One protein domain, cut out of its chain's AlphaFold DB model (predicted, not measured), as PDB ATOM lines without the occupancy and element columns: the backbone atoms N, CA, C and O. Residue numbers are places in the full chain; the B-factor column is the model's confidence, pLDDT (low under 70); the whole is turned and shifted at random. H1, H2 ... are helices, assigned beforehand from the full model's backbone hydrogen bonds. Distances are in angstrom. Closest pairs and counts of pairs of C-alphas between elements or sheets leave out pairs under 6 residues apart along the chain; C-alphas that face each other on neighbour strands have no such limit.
ATOM      1  N   LYS A 199      12.699   2.491 -34.179       66.12
ATOM      2  CA  LYS A 199      11.619   2.919 -35.086       66.12
ATOM      3  C   LYS A 199      10.700   1.756 -35.452       66.12
ATOM      4  O   LYS A 199       9.489   1.939 -35.471       66.12
ATOM      5  N   GLN A 200      11.267   0.579 -35.704       66.94
ATOM      6  CA  GLN A 200      10.512  -0.630 -36.010       66.94
ATOM      7  C   GLN A 200       9.654  -1.060 -34.814       66.94
ATOM      8  O   GLN A 200       8.468  -1.277 -34.997       66.94
ATOM      9  N   THR A 201      10.180  -1.046 -33.585       70.38
ATOM     10  CA  THR A 201       9.410  -1.328 -32.359       70.38
ATOM     11  C   THR A 201       8.263  -0.339 -32.151       70.38
ATOM     12  O   THR A 201       7.178  -0.745 -31.748       70.38
ATOM     13  N   LYS A 202       8.466   0.953 -32.452       74.56
ATOM     14  CA  LYS A 202       7.400   1.961 -32.360       74.56
ATOM     15  C   LYS A 202       6.276   1.696 -33.368       74.56
ATOM     16  O   LYS A 202       5.120   1.666 -32.966       74.56
ATOM     17  N   VAL A 203       6.623   1.483 -34.639       76.12
ATOM     18  CA  VAL A 203       5.652   1.178 -35.707       76.12
ATOM     19  C   VAL A 203       4.906  -0.115 -35.384       76.12
ATOM     20  O   VAL A 203       3.688  -0.166 -35.494       76.12
ATOM     21  N   THR A 204       5.616  -1.141 -34.909       74.69
ATOM     22  CA  THR A 204       5.004  -2.390 -34.453       74.69
ATOM     23  C   THR A 204       3.993  -2.143 -33.335       74.69
ATOM     24  O   THR A 204       2.877  -2.637 -33.418       74.69
ATOM     25  N   ALA A 205       4.335  -1.352 -32.315       77.44
ATOM     26  CA  ALA A 205       3.411  -1.041 -31.224       77.44
ATOM     27  C   ALA A 205       2.192  -0.216 -31.685       77.44
ATOM     28  O   ALA A 205       1.101  -0.407 -31.158       77.44
ATOM     29  N   GLU A 206       2.357   0.678 -32.667       83.81
ATOM     30  CA  GLU A 206       1.254   1.431 -33.286       83.81
ATOM     31  C   GLU A 206       0.295   0.504 -34.048       83.81
ATOM     32  O   GLU A 206      -0.910   0.581 -33.832       83.81
ATOM     33  N   VAL A 207       0.822  -0.416 -34.865       80.56
ATOM     34  CA  VAL A 207       0.011  -1.414 -35.588       80.56
ATOM     35  C   VAL A 207      -0.718  -2.332 -34.613       80.56
ATOM     36  O   VAL A 207      -1.899  -2.599 -34.784       80.56
ATOM     37  N   ILE A 208      -0.038  -2.803 -33.567       82.00
ATOM     38  CA  ILE A 208      -0.655  -3.688 -32.574       82.00
ATOM     39  C   ILE A 208      -1.751  -2.972 -31.810       82.00
ATOM     40  O   ILE A 208      -2.810  -3.553 -31.602       82.00
ATOM     41  N   LYS A 209      -1.511  -1.716 -31.418       86.00
ATOM     42  CA  LYS A 209      -2.549  -0.885 -30.820       86.00
ATOM     43  C   LYS A 209      -3.759  -0.837 -31.751       86.00
ATOM     44  O   LYS A 209      -4.821  -1.277 -31.346       86.00
ATOM     45  N   ASP A 210      -3.581  -0.398 -32.993       82.19
ATOM     46  CA  ASP A 210      -4.681  -0.263 -33.953       82.19
ATOM     47  C   ASP A 210      -5.452  -1.578 -34.159       82.19
ATOM     48  O   ASP A 210      -6.677  -1.606 -34.070       82.19
ATOM     49  N   VAL A 211      -4.747  -2.700 -34.332       82.19
ATOM     50  CA  VAL A 211      -5.379  -4.016 -34.477       82.19
ATOM     51  C   VAL A 211      -6.183  -4.387 -33.228       82.19
ATOM     52  O   VAL A 211      -7.332  -4.794 -33.359       82.19
ATOM     53  N   LEU A 212      -5.618  -4.235 -32.029       84.25
ATOM     54  CA  LEU A 212      -6.275  -4.616 -30.776       84.25
ATOM     55  C   LEU A 212      -7.444  -3.693 -30.403       84.25
ATOM     56  O   LEU A 212      -8.456  -4.175 -29.895       84.25
ATOM     57  N   GLU A 213      -7.330  -2.389 -30.662       84.19
ATOM     58  CA  GLU A 213      -8.425  -1.436 -30.455       84.19
ATOM     59  C   GLU A 213      -9.567  -1.704 -31.448       84.19
ATOM     60  O   GLU A 213     -10.729  -1.740 -31.050       84.19
ATOM     61  N   ASN A 214      -9.260  -1.982 -32.721       76.56
ATOM     62  CA  ASN A 214     -10.287  -2.200 -33.744       76.56
ATOM     63  C   ASN A 214     -10.914  -3.602 -33.703       76.56
ATOM     64  O   ASN A 214     -12.111  -3.729 -33.954       76.56
ATOM     65  N   HIS A 215     -10.143  -4.653 -33.400       75.38
ATOM     66  CA  HIS A 215     -10.657  -6.031 -33.374       75.38
ATOM     67  C   HIS A 215     -11.303  -6.381 -32.036       75.38
ATOM     68  O   HIS A 215     -12.373  -6.978 -32.010       75.38
ATOM     69  N   LEU A 216     -10.670  -6.022 -30.917       76.31
ATOM     70  CA  LEU A 216     -11.128  -6.428 -29.585       76.31
ATOM     71  C   LEU A 216     -11.745  -5.277 -28.784       76.31
ATOM     72  O   LEU A 216     -12.201  -5.496 -27.665       76.31
ATOM     73  N   GLY A 217     -11.748  -4.052 -29.317       77.69
ATOM     74  CA  GLY A 217     -12.247  -2.883 -28.595       77.69
ATOM     75  C   GLY A 217     -11.351  -2.444 -27.433       77.69
ATOM     76  O   GLY A 217     -11.786  -1.639 -26.615       77.69
ATOM     77  N   LEU A 218     -10.123  -2.968 -27.306       85.44
ATOM     78  CA  LEU A 218      -9.247  -2.609 -26.186       85.44
ATOM     79  C   LEU A 218      -8.959  -1.102 -26.171       85.44
ATOM     80  O   LEU A 218      -8.972  -0.449 -27.208       85.44
ATOM     81  N   LYS A 219      -8.669  -0.544 -24.992       84.81
ATOM     82  CA  LYS A 219      -8.255   0.861 -24.847       84.81
ATOM     83  C   LYS A 219      -6.870   0.969 -24.245       84.81
ATOM     84  O   LYS A 219      -6.624   0.499 -23.134       84.81
ATOM     85  N   PHE A 220      -5.985   1.679 -24.940       85.75
ATOM     86  CA  PHE A 220      -4.620   1.896 -24.478       85.75
ATOM     87  C   PHE A 220      -4.337   3.371 -24.175       85.75
ATOM     88  O   PHE A 220      -4.410   4.232 -25.054       85.75
ATOM     89  N   LYS A 221      -3.914   3.666 -22.935       83.31
ATOM     90  CA  LYS A 221      -3.441   5.011 -22.535       83.31
ATOM     91  C   LYS A 221      -2.120   5.397 -23.213       83.31
ATOM     92  O   LYS A 221      -1.852   6.574 -23.433       83.31
ATOM     93  N   SER A 222      -1.301   4.406 -23.549       84.88
ATOM     94  CA  SER A 222      -0.001   4.547 -24.208       84.88
ATOM     95  C   SER A 222       0.231   3.380 -25.162       84.88
ATOM     96  O   SER A 222      -0.446   2.365 -25.065       84.88
ATOM     97  N   LEU A 223       1.194   3.501 -26.079       86.38
ATOM     98  CA  LEU A 223       1.543   2.400 -26.983       86.38
ATOM     99  C   LEU A 223       1.896   1.129 -26.183       86.38
ATOM    100  O   LEU A 223       2.761   1.230 -25.309       86.38
ATOM    101  N   PRO A 224       1.286  -0.033 -26.485       87.62
ATOM    102  CA  PRO A 224       1.591  -1.283 -25.803       87.62
ATOM    103  C   PRO A 224       2.970  -1.771 -26.247       87.62
ATOM    104  O   PRO A 224       3.153  -2.239 -27.371       87.62
ATOM    105  N   ARG A 225       3.970  -1.607 -25.380       82.75
ATOM    106  CA  ARG A 225       5.354  -2.029 -25.656       82.75
ATOM    107  C   ARG A 225       5.638  -3.406 -25.078       82.75
ATOM    108  O   ARG A 225       6.491  -4.115 -25.612       82.75
ATOM    109  N   PHE A 226       4.902  -3.786 -24.036       87.00
ATOM    110  CA  PHE A 226       5.023  -5.068 -23.357       87.00
ATOM    111  C   PHE A 226       3.679  -5.795 -23.282       87.00
ATOM    112  O   PHE A 226       2.619  -5.173 -23.252       87.00
ATOM    113  N   ASN A 227       3.719  -7.125 -23.187       87.25
ATOM    114  CA  ASN A 227       2.516  -7.945 -23.009       87.25
ATOM    115  C   ASN A 227       1.733  -7.561 -21.741       87.25
ATOM    116  O   ASN A 227       0.510  -7.665 -21.722       87.25
ATOM    117  N   ALA A 228       2.414  -7.043 -20.712       89.06
ATOM    118  CA  ALA A 228       1.785  -6.508 -19.507       89.06
ATOM    119  C   ALA A 228       0.824  -5.339 -19.796       89.06
ATOM    120  O   ALA A 228      -0.235  -5.267 -19.173       89.06
ATOM    121  N   ASP A 229       1.138  -4.475 -20.770       90.38
ATOM    122  CA  ASP A 229       0.264  -3.365 -21.173       90.38
ATOM    123  C   ASP A 229      -1.044  -3.899 -21.779       90.38
ATOM    124  O   ASP A 229      -2.132  -3.393 -21.507       90.38
ATOM    125  N   ILE A 230      -0.935  -4.966 -22.577       90.44
ATOM    126  CA  ILE A 230      -2.065  -5.642 -23.224       90.44
ATOM    127  C   ILE A 230      -2.909  -6.381 -22.191       90.44
ATOM    128  O   ILE A 230      -4.127  -6.226 -22.187       90.44
ATOM    129  N   ARG A 231      -2.282  -7.118 -21.265       91.38
ATOM    130  CA  ARG A 231      -2.997  -7.749 -20.148       91.38
ATOM    131  C   ARG A 231      -3.749  -6.723 -19.308       91.38
ATOM    132  O   ARG A 231      -4.908  -6.950 -18.980       91.38
ATOM    133  N   ALA A 232      -3.120  -5.596 -18.980       90.88
ATOM    134  CA  ALA A 232      -3.769  -4.534 -18.217       90.88
ATOM    135  C   ALA A 232      -4.987  -3.964 -18.962       90.88
ATOM    136  O   ALA A 232      -6.036  -3.773 -18.350       90.88
ATOM    137  N   ALA A 233      -4.881  -3.751 -20.279       91.31
ATOM    138  CA  ALA A 233      -6.017  -3.341 -21.105       91.31
ATOM    139  C   ALA A 233      -7.137  -4.399 -21.123       91.31
ATOM    140  O   ALA A 233      -8.305  -4.039 -20.985       91.31
ATOM    141  N   ILE A 234      -6.799  -5.689 -21.219       90.75
ATOM    142  CA  ILE A 234      -7.758  -6.804 -21.162       90.75
ATOM    143  C   ILE A 234      -8.502  -6.823 -19.818       90.75
ATOM    144  O   ILE A 234      -9.729  -6.786 -19.821       90.75
ATOM    145  N   HIS A 235      -7.786  -6.791 -18.687       91.19
ATOM    146  CA  HIS A 235      -8.389  -6.750 -17.343       91.19
ATOM    147  C   HIS A 235      -9.249  -5.506 -17.105       91.19
ATOM    148  O   HIS A 235     -10.194  -5.544 -16.325       91.19
ATOM    149  N   HIS A 236      -8.916  -4.382 -17.741       90.31
ATOM    150  CA  HIS A 236      -9.707  -3.162 -17.609       90.31
ATOM    151  C   HIS A 236     -11.005  -3.193 -18.428       90.31
ATOM    152  O   HIS A 236     -11.954  -2.494 -18.090       90.31
ATOM    153  N   THR A 237     -11.021  -3.960 -19.518       89.25
ATOM    154  CA  THR A 237     -12.102  -3.970 -20.515       89.25
ATOM    155  C   THR A 237     -13.117  -5.070 -20.221       89.25
ATOM    156  O   THR A 237     -14.325  -4.856 -20.324       89.25
ATOM    157  N   PHE A 238     -12.625  -6.257 -19.875       90.75
ATOM    158  CA  PHE A 238     -13.412  -7.481 -19.850       90.75
ATOM    159  C   PHE A 238     -13.627  -8.015 -18.435       90.75
ATOM    160  O   PHE A 238     -12.827  -7.767 -17.535       90.75
ATOM    161  N   SER A 239     -14.697  -8.789 -18.247       88.44
ATOM    162  CA  SER A 239     -14.925  -9.526 -17.002       88.44
ATOM    163  C   SER A 239     -13.860 -10.593 -16.758       88.44
ATOM    164  O   SER A 239     -13.270 -11.135 -17.691       88.44
ATOM    165  N   GLU A 240     -13.631 -10.935 -15.488       87.38
ATOM    166  CA  GLU A 240     -12.612 -11.913 -15.073       87.38
ATOM    167  C   GLU A 240     -12.729 -13.256 -15.812       87.38
ATOM    168  O   GLU A 240     -11.725 -13.874 -16.167       87.38
ATOM    169  N   GLN A 241     -13.949 -13.703 -16.111       83.81
ATOM    170  CA  GLN A 241     -14.179 -14.919 -16.891       83.81
ATOM    171  C   GLN A 241     -13.621 -14.792 -18.318       83.81
ATOM    172  O   GLN A 241     -12.868 -15.655 -18.775       83.81
ATOM    173  N   THR A 242     -13.927 -13.690 -19.004       85.81
ATOM    174  CA  THR A 242     -13.406 -13.397 -20.344       85.81
ATOM    175  C   THR A 242     -11.894 -13.175 -20.326       85.81
ATOM    176  O   THR A 242     -11.196 -13.649 -21.221       85.81
ATOM    177  N   VAL A 243     -11.354 -12.528 -19.289       89.19
ATOM    178  CA  VAL A 243      -9.905 -12.372 -19.110       89.19
ATOM    179  C   VAL A 243      -9.217 -13.734 -19.023       89.19
ATOM    180  O   VAL A 243      -8.274 -14.000 -19.770       89.19
ATOM    181  N   ASN A 244      -9.707 -14.621 -18.155       87.00
ATOM    182  CA  ASN A 244      -9.157 -15.966 -17.999       87.00
ATOM    183  C   ASN A 244      -9.202 -16.751 -19.313       87.00
ATOM    184  O   ASN A 244      -8.232 -17.425 -19.666       87.00
ATOM    185  N   TYR A 245     -10.296 -16.623 -20.064       84.00
ATOM    186  CA  TYR A 245     -10.414 -17.208 -21.393       84.00
ATOM    187  C   TYR A 245      -9.328 -16.685 -22.349       84.00
ATOM    188  O   TYR A 245      -8.578 -17.485 -22.917       84.00
ATOM    189  N   ILE A 246      -9.196 -15.357 -22.483       85.69
ATOM    190  CA  ILE A 246      -8.218 -14.726 -23.381       85.69
ATOM    191  C   ILE A 246      -6.803 -15.183 -23.026       85.69
ATOM    192  O   ILE A 246      -6.064 -15.642 -23.893       85.69
ATOM    193  N   LEU A 247      -6.426 -15.124 -21.748       87.88
ATOM    194  CA  LEU A 247      -5.082 -15.503 -21.314       87.88
ATOM    195  C   LEU A 247      -4.803 -16.996 -21.527       87.88
ATOM    196  O   LEU A 247      -3.663 -17.382 -21.781       87.88
ATOM    197  N   ASN A 248      -5.815 -17.858 -21.432       86.81
ATOM    198  CA  ASN A 248      -5.654 -19.283 -21.717       86.81
ATOM    199  C   ASN A 248      -5.468 -19.576 -23.210       86.81
ATOM    200  O   ASN A 248      -4.736 -20.507 -23.543       86.81
ATOM    201  N   LYS A 249      -6.090 -18.792 -24.097       82.94
ATOM    202  CA  LYS A 249      -5.947 -18.936 -25.554       82.94
ATOM    203  C   LYS A 249      -4.729 -18.228 -26.126       82.94
ATOM    204  O   LYS A 249      -4.195 -18.684 -27.131       82.94
ATOM    205  N   CYS A 250      -4.274 -17.173 -25.467       85.75
ATOM    206  CA  CYS A 250      -3.097 -16.399 -25.837       85.75
ATOM    207  C   CYS A 250      -2.049 -16.515 -24.718       85.75
ATOM    208  O   CYS A 250      -1.819 -15.549 -23.981       85.75
ATOM    209  N   PRO A 251      -1.441 -17.702 -24.516       84.94
ATOM    210  CA  PRO A 251      -0.523 -17.946 -23.407       84.94
ATOM    211  C   PRO A 251       0.701 -17.026 -23.431       84.94
ATOM    212  O   PRO A 251       1.236 -16.704 -22.377       84.94
ATOM    213  N   GLU A 252       1.118 -16.538 -24.597       83.50
ATOM    214  CA  GLU A 252       2.192 -15.554 -24.726       83.50
ATOM    215  C   GLU A 252       1.870 -14.232 -24.025       83.50
ATOM    216  O   GLU A 252       2.789 -13.541 -23.585       83.50
ATOM    217  N   LEU A 253       0.586 -13.889 -23.870       86.94
ATOM    218  CA  LEU A 253       0.194 -12.718 -23.102       86.94
ATOM    219  C   LEU A 253       0.444 -12.923 -21.613       86.94
ATOM    220  O   LEU A 253       0.544 -11.920 -20.928       86.94
ATOM    221  N   LYS A 254       0.589 -14.155 -21.097       86.44
ATOM    222  CA  LYS A 254       0.882 -14.421 -19.675       86.44
ATOM    223  C   LYS A 254       2.311 -14.052 -19.279       86.44
ATOM    224  O   LYS A 254       2.544 -13.717 -18.123       86.44
ATOM    225  N   GLU A 255       3.253 -14.100 -20.217       84.25
ATOM    226  CA  GLU A 255       4.658 -13.791 -19.949       84.25
ATOM    227  C   GLU A 255       4.930 -12.284 -20.002       84.25
ATOM    228  O   GLU A 255       4.358 -11.548 -20.811       84.25
ATOM    229  N   ASP A 256       5.838 -11.816 -19.146       78.12
ATOM    230  CA  ASP A 256       6.375 -10.461 -19.222       78.12
ATOM    231  C   ASP A 256       7.454 -10.395 -20.301       78.12
ATOM    232  O   ASP A 256       8.509 -11.016 -20.206       78.12
ATOM    233  N   GLY A 257       7.184  -9.635 -21.358       80.94
ATOM    234  CA  GLY A 257       8.103  -9.503 -22.479       80.94
ATOM    235  C   GLY A 257       7.664  -8.436 -23.472       80.94
ATOM    236  O   GLY A 257       6.526  -7.955 -23.404       80.94
ATOM    237  N   PRO A 258       8.570  -8.023 -24.377       80.81
ATOM    238  CA  PRO A 258       8.229  -7.104 -25.447       80.81
ATOM    239  C   PRO A 258       7.189  -7.742 -26.358       80.81
ATOM    240  O   PRO A 258       7.226  -8.946 -26.631       80.81
ATOM    241  N   VAL A 259       6.286  -6.910 -26.859       79.06
ATOM    242  CA  VAL A 259       5.224  -7.391 -27.730       79.06
ATOM    243  C   VAL A 259       5.798  -7.906 -29.055       79.06
ATOM    244  O   VAL A 259       6.604  -7.237 -29.706       79.06
ATOM    245  N   GLN A 260       5.340  -9.084 -29.482       79.69
ATOM    246  CA  GLN A 260       5.708  -9.697 -30.758       79.69
ATOM    247  C   GLN A 260       4.486  -9.763 -31.680       79.69
ATOM    248  O   GLN A 260       3.562 -10.536 -31.429       79.69
ATOM    249  N   LEU A 261       4.497  -8.970 -32.757       77.50
ATOM    250  CA  LEU A 261       3.376  -8.852 -33.701       77.50
ATOM    251  C   LEU A 261       2.935 -10.199 -34.274       77.50
ATOM    252  O   LEU A 261       1.742 -10.464 -34.344       77.50
ATOM    253  N   GLU A 262       3.886 -11.050 -34.659       75.88
ATOM    254  CA  GLU A 262       3.597 -12.363 -35.247       75.88
ATOM    255  C   GLU A 262       2.822 -13.261 -34.277       75.88
ATOM    256  O   GLU A 262       1.830 -13.881 -34.664       75.88
ATOM    257  N   LYS A 263       3.224 -13.273 -32.997       81.25
ATOM    258  CA  LYS A 263       2.538 -14.049 -31.959       81.25
ATOM    259  C   LYS A 263       1.135 -13.510 -31.714       81.25
ATOM    260  O   LYS A 263       0.187 -14.280 -31.771       81.25
ATOM    261  N   ILE A 264       0.999 -12.191 -31.547       76.50
ATOM    262  CA  ILE A 264      -0.313 -11.564 -31.338       76.50
ATOM    263  C   ILE A 264      -1.244 -11.827 -32.513       76.50
ATOM    264  O   ILE A 264      -2.375 -12.234 -32.303       76.50
ATOM    265  N   THR A 265      -0.778 -11.631 -33.744       74.00
ATOM    266  CA  THR A 265      -1.612 -11.825 -34.937       74.00
ATOM    267  C   THR A 265      -2.061 -13.280 -35.070       74.00
ATOM    268  O   THR A 265      -3.216 -13.538 -35.391       74.00
ATOM    269  N   SER A 266      -1.179 -14.235 -34.760       72.50
ATOM    270  CA  SER A 266      -1.536 -15.661 -34.748       72.50
ATOM    271  C   SER A 266      -2.603 -15.960 -33.694       72.50
ATOM    272  O   SER A 266      -3.590 -16.634 -33.982       72.50
ATOM    273  N   SER A 267      -2.450 -15.409 -32.492       74.19
ATOM    274  CA  SER A 267      -3.378 -15.623 -31.383       74.19
ATOM    275  C   SER A 267      -4.687 -14.846 -31.506       74.19
ATOM    276  O   SER A 267      -5.697 -15.280 -30.963       74.19
ATOM    277  N   LEU A 268      -4.711 -13.741 -32.254       72.56
ATOM    278  CA  LEU A 268      -5.927 -12.978 -32.533       72.56
ATOM    279  C   LEU A 268      -6.978 -13.815 -33.254       72.56
ATOM    280  O   LEU A 268      -8.140 -13.744 -32.880       72.56
ATOM    281  N   SER A 269      -6.567 -14.682 -34.182       67.81
ATOM    282  CA  SER A 269      -7.485 -15.637 -34.820       67.81
ATOM    283  C   SER A 269      -8.164 -16.580 -33.816       67.81
ATOM    284  O   SER A 269      -9.322 -16.955 -33.984       67.81
ATOM    285  N   ALA A 270      -7.496 -16.922 -32.705       67.19
ATOM    286  CA  ALA A 270      -8.109 -17.704 -31.629       67.19
ATOM    287  C   ALA A 270      -9.133 -16.880 -30.819       67.19
ATOM    288  O   ALA A 270     -10.012 -17.447 -30.161       67.19
ATOM    289  N   LEU A 271      -9.036 -15.550 -30.891       70.75
ATOM    290  CA  LEU A 271      -9.930 -14.578 -30.268       70.75
ATOM    291  C   LEU A 271     -10.979 -13.996 -31.227       70.75
ATOM    292  O   LEU A 271     -11.833 -13.259 -30.745       70.75
ATOM    293  N   ASP A 272     -10.987 -14.346 -32.525       67.44
ATOM    294  CA  ASP A 272     -12.029 -13.958 -33.515       67.44
ATOM    295  C   ASP A 272     -13.439 -14.187 -32.984       67.44
ATOM    296  O   ASP A 272     -14.425 -13.525 -33.283       67.44
ATOM    297  N   SER A 273     -13.513 -15.169 -32.127       63.41
ATOM    298  CA  SER A 273     -14.681 -15.557 -31.412       63.41
ATOM    299  C   SER A 273     -15.260 -14.542 -30.418       63.41
ATOM    300  O   SER A 273     -16.469 -14.539 -30.188       63.41
ATOM    301  N   LEU A 274     -14.406 -13.730 -29.805       66.69
ATOM    302  CA  LEU A 274     -14.744 -12.617 -28.928       66.69
ATOM    303  C   LEU A 274     -14.946 -11.330 -29.729       66.69
ATOM    304  O   LEU A 274     -15.528 -10.380 -29.206       66.69
ATOM    305  N   VAL A 275     -14.485 -11.307 -30.986       68.00
ATOM    306  CA  VAL A 275     -14.747 -10.228 -31.938       68.00
ATOM    307  C   VAL A 275     -16.226 -10.277 -32.292       68.00
ATOM    308  O   VAL A 275     -16.668 -10.956 -33.218       68.00
TER     309      VAL A 275
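What this domain is: This is residues 199 to 275 of the 492 residues of an uncharacterized protein of Endozoicomonas sp. SM1973 (UniProt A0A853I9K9). Five helices form a small, loosely joined ring round the long axis: H1, H2 and H5 run roughly the same way at three corners, and H3 with the short H4 fills the fourth corner. H1, the longest helix, reaches toward one end of the long axis, and H3 lies toward the other. The printed part has 77 residues, with five named helices in the order H1 to H5 and no named strand; its class is all helix. It is compact, with a radius of gyration of the C-alphas of 11.2 A, and elongated, spanning 36 by 22 by 22 A.

How they stand to each other: H1, residues 199 to 216, is near H2, residues 227 to 237. H2 is close to but not clearly touching H3, residues 240 to 249; their closest C-alphas, His 235 and Val 243, are 6.1 A apart. H2 touches H4, residues 251 to 254, closest at the C-alphas of Asn 227 and Leu 253, 5.3 A. H3 touches H5, residues 261 to 271, at a steep tilt of 58 degrees, opposite ways; the closest C-alphas are Lys 249 and Ala 270, 6.6 A. H1 only just touches H5, with 3 pairs of C-alphas within 8 A, using residues 204 to 208 alone; the closest are Ile 208 and Leu 261, 6.6 A. H2 and H5 are apart. Every O i to N i+4 pair is within hydrogen-bond range in H1, H2 and H3, and 5 of 7 are in H5; H4 is too short for such a pair.

Where its parts are: H1 measures 25.2 A from C-alpha 199 at (11.619, 2.919, -35.086) to C-alpha 216. H2 measures 15.4 A, H3 14.3 A, H4 5.3 A and H5 14.9 A, ending at C-alpha 271 (-9.930, -14.578, -30.268).

The domain as a whole: The C-alphas farthest apart, Lys 199 and Gln 241, are 36.3 A apart. The printed part has no cut and no long link. Residues 199 to 200, 269 to 270 and 272 to 275 have pLDDT under 70.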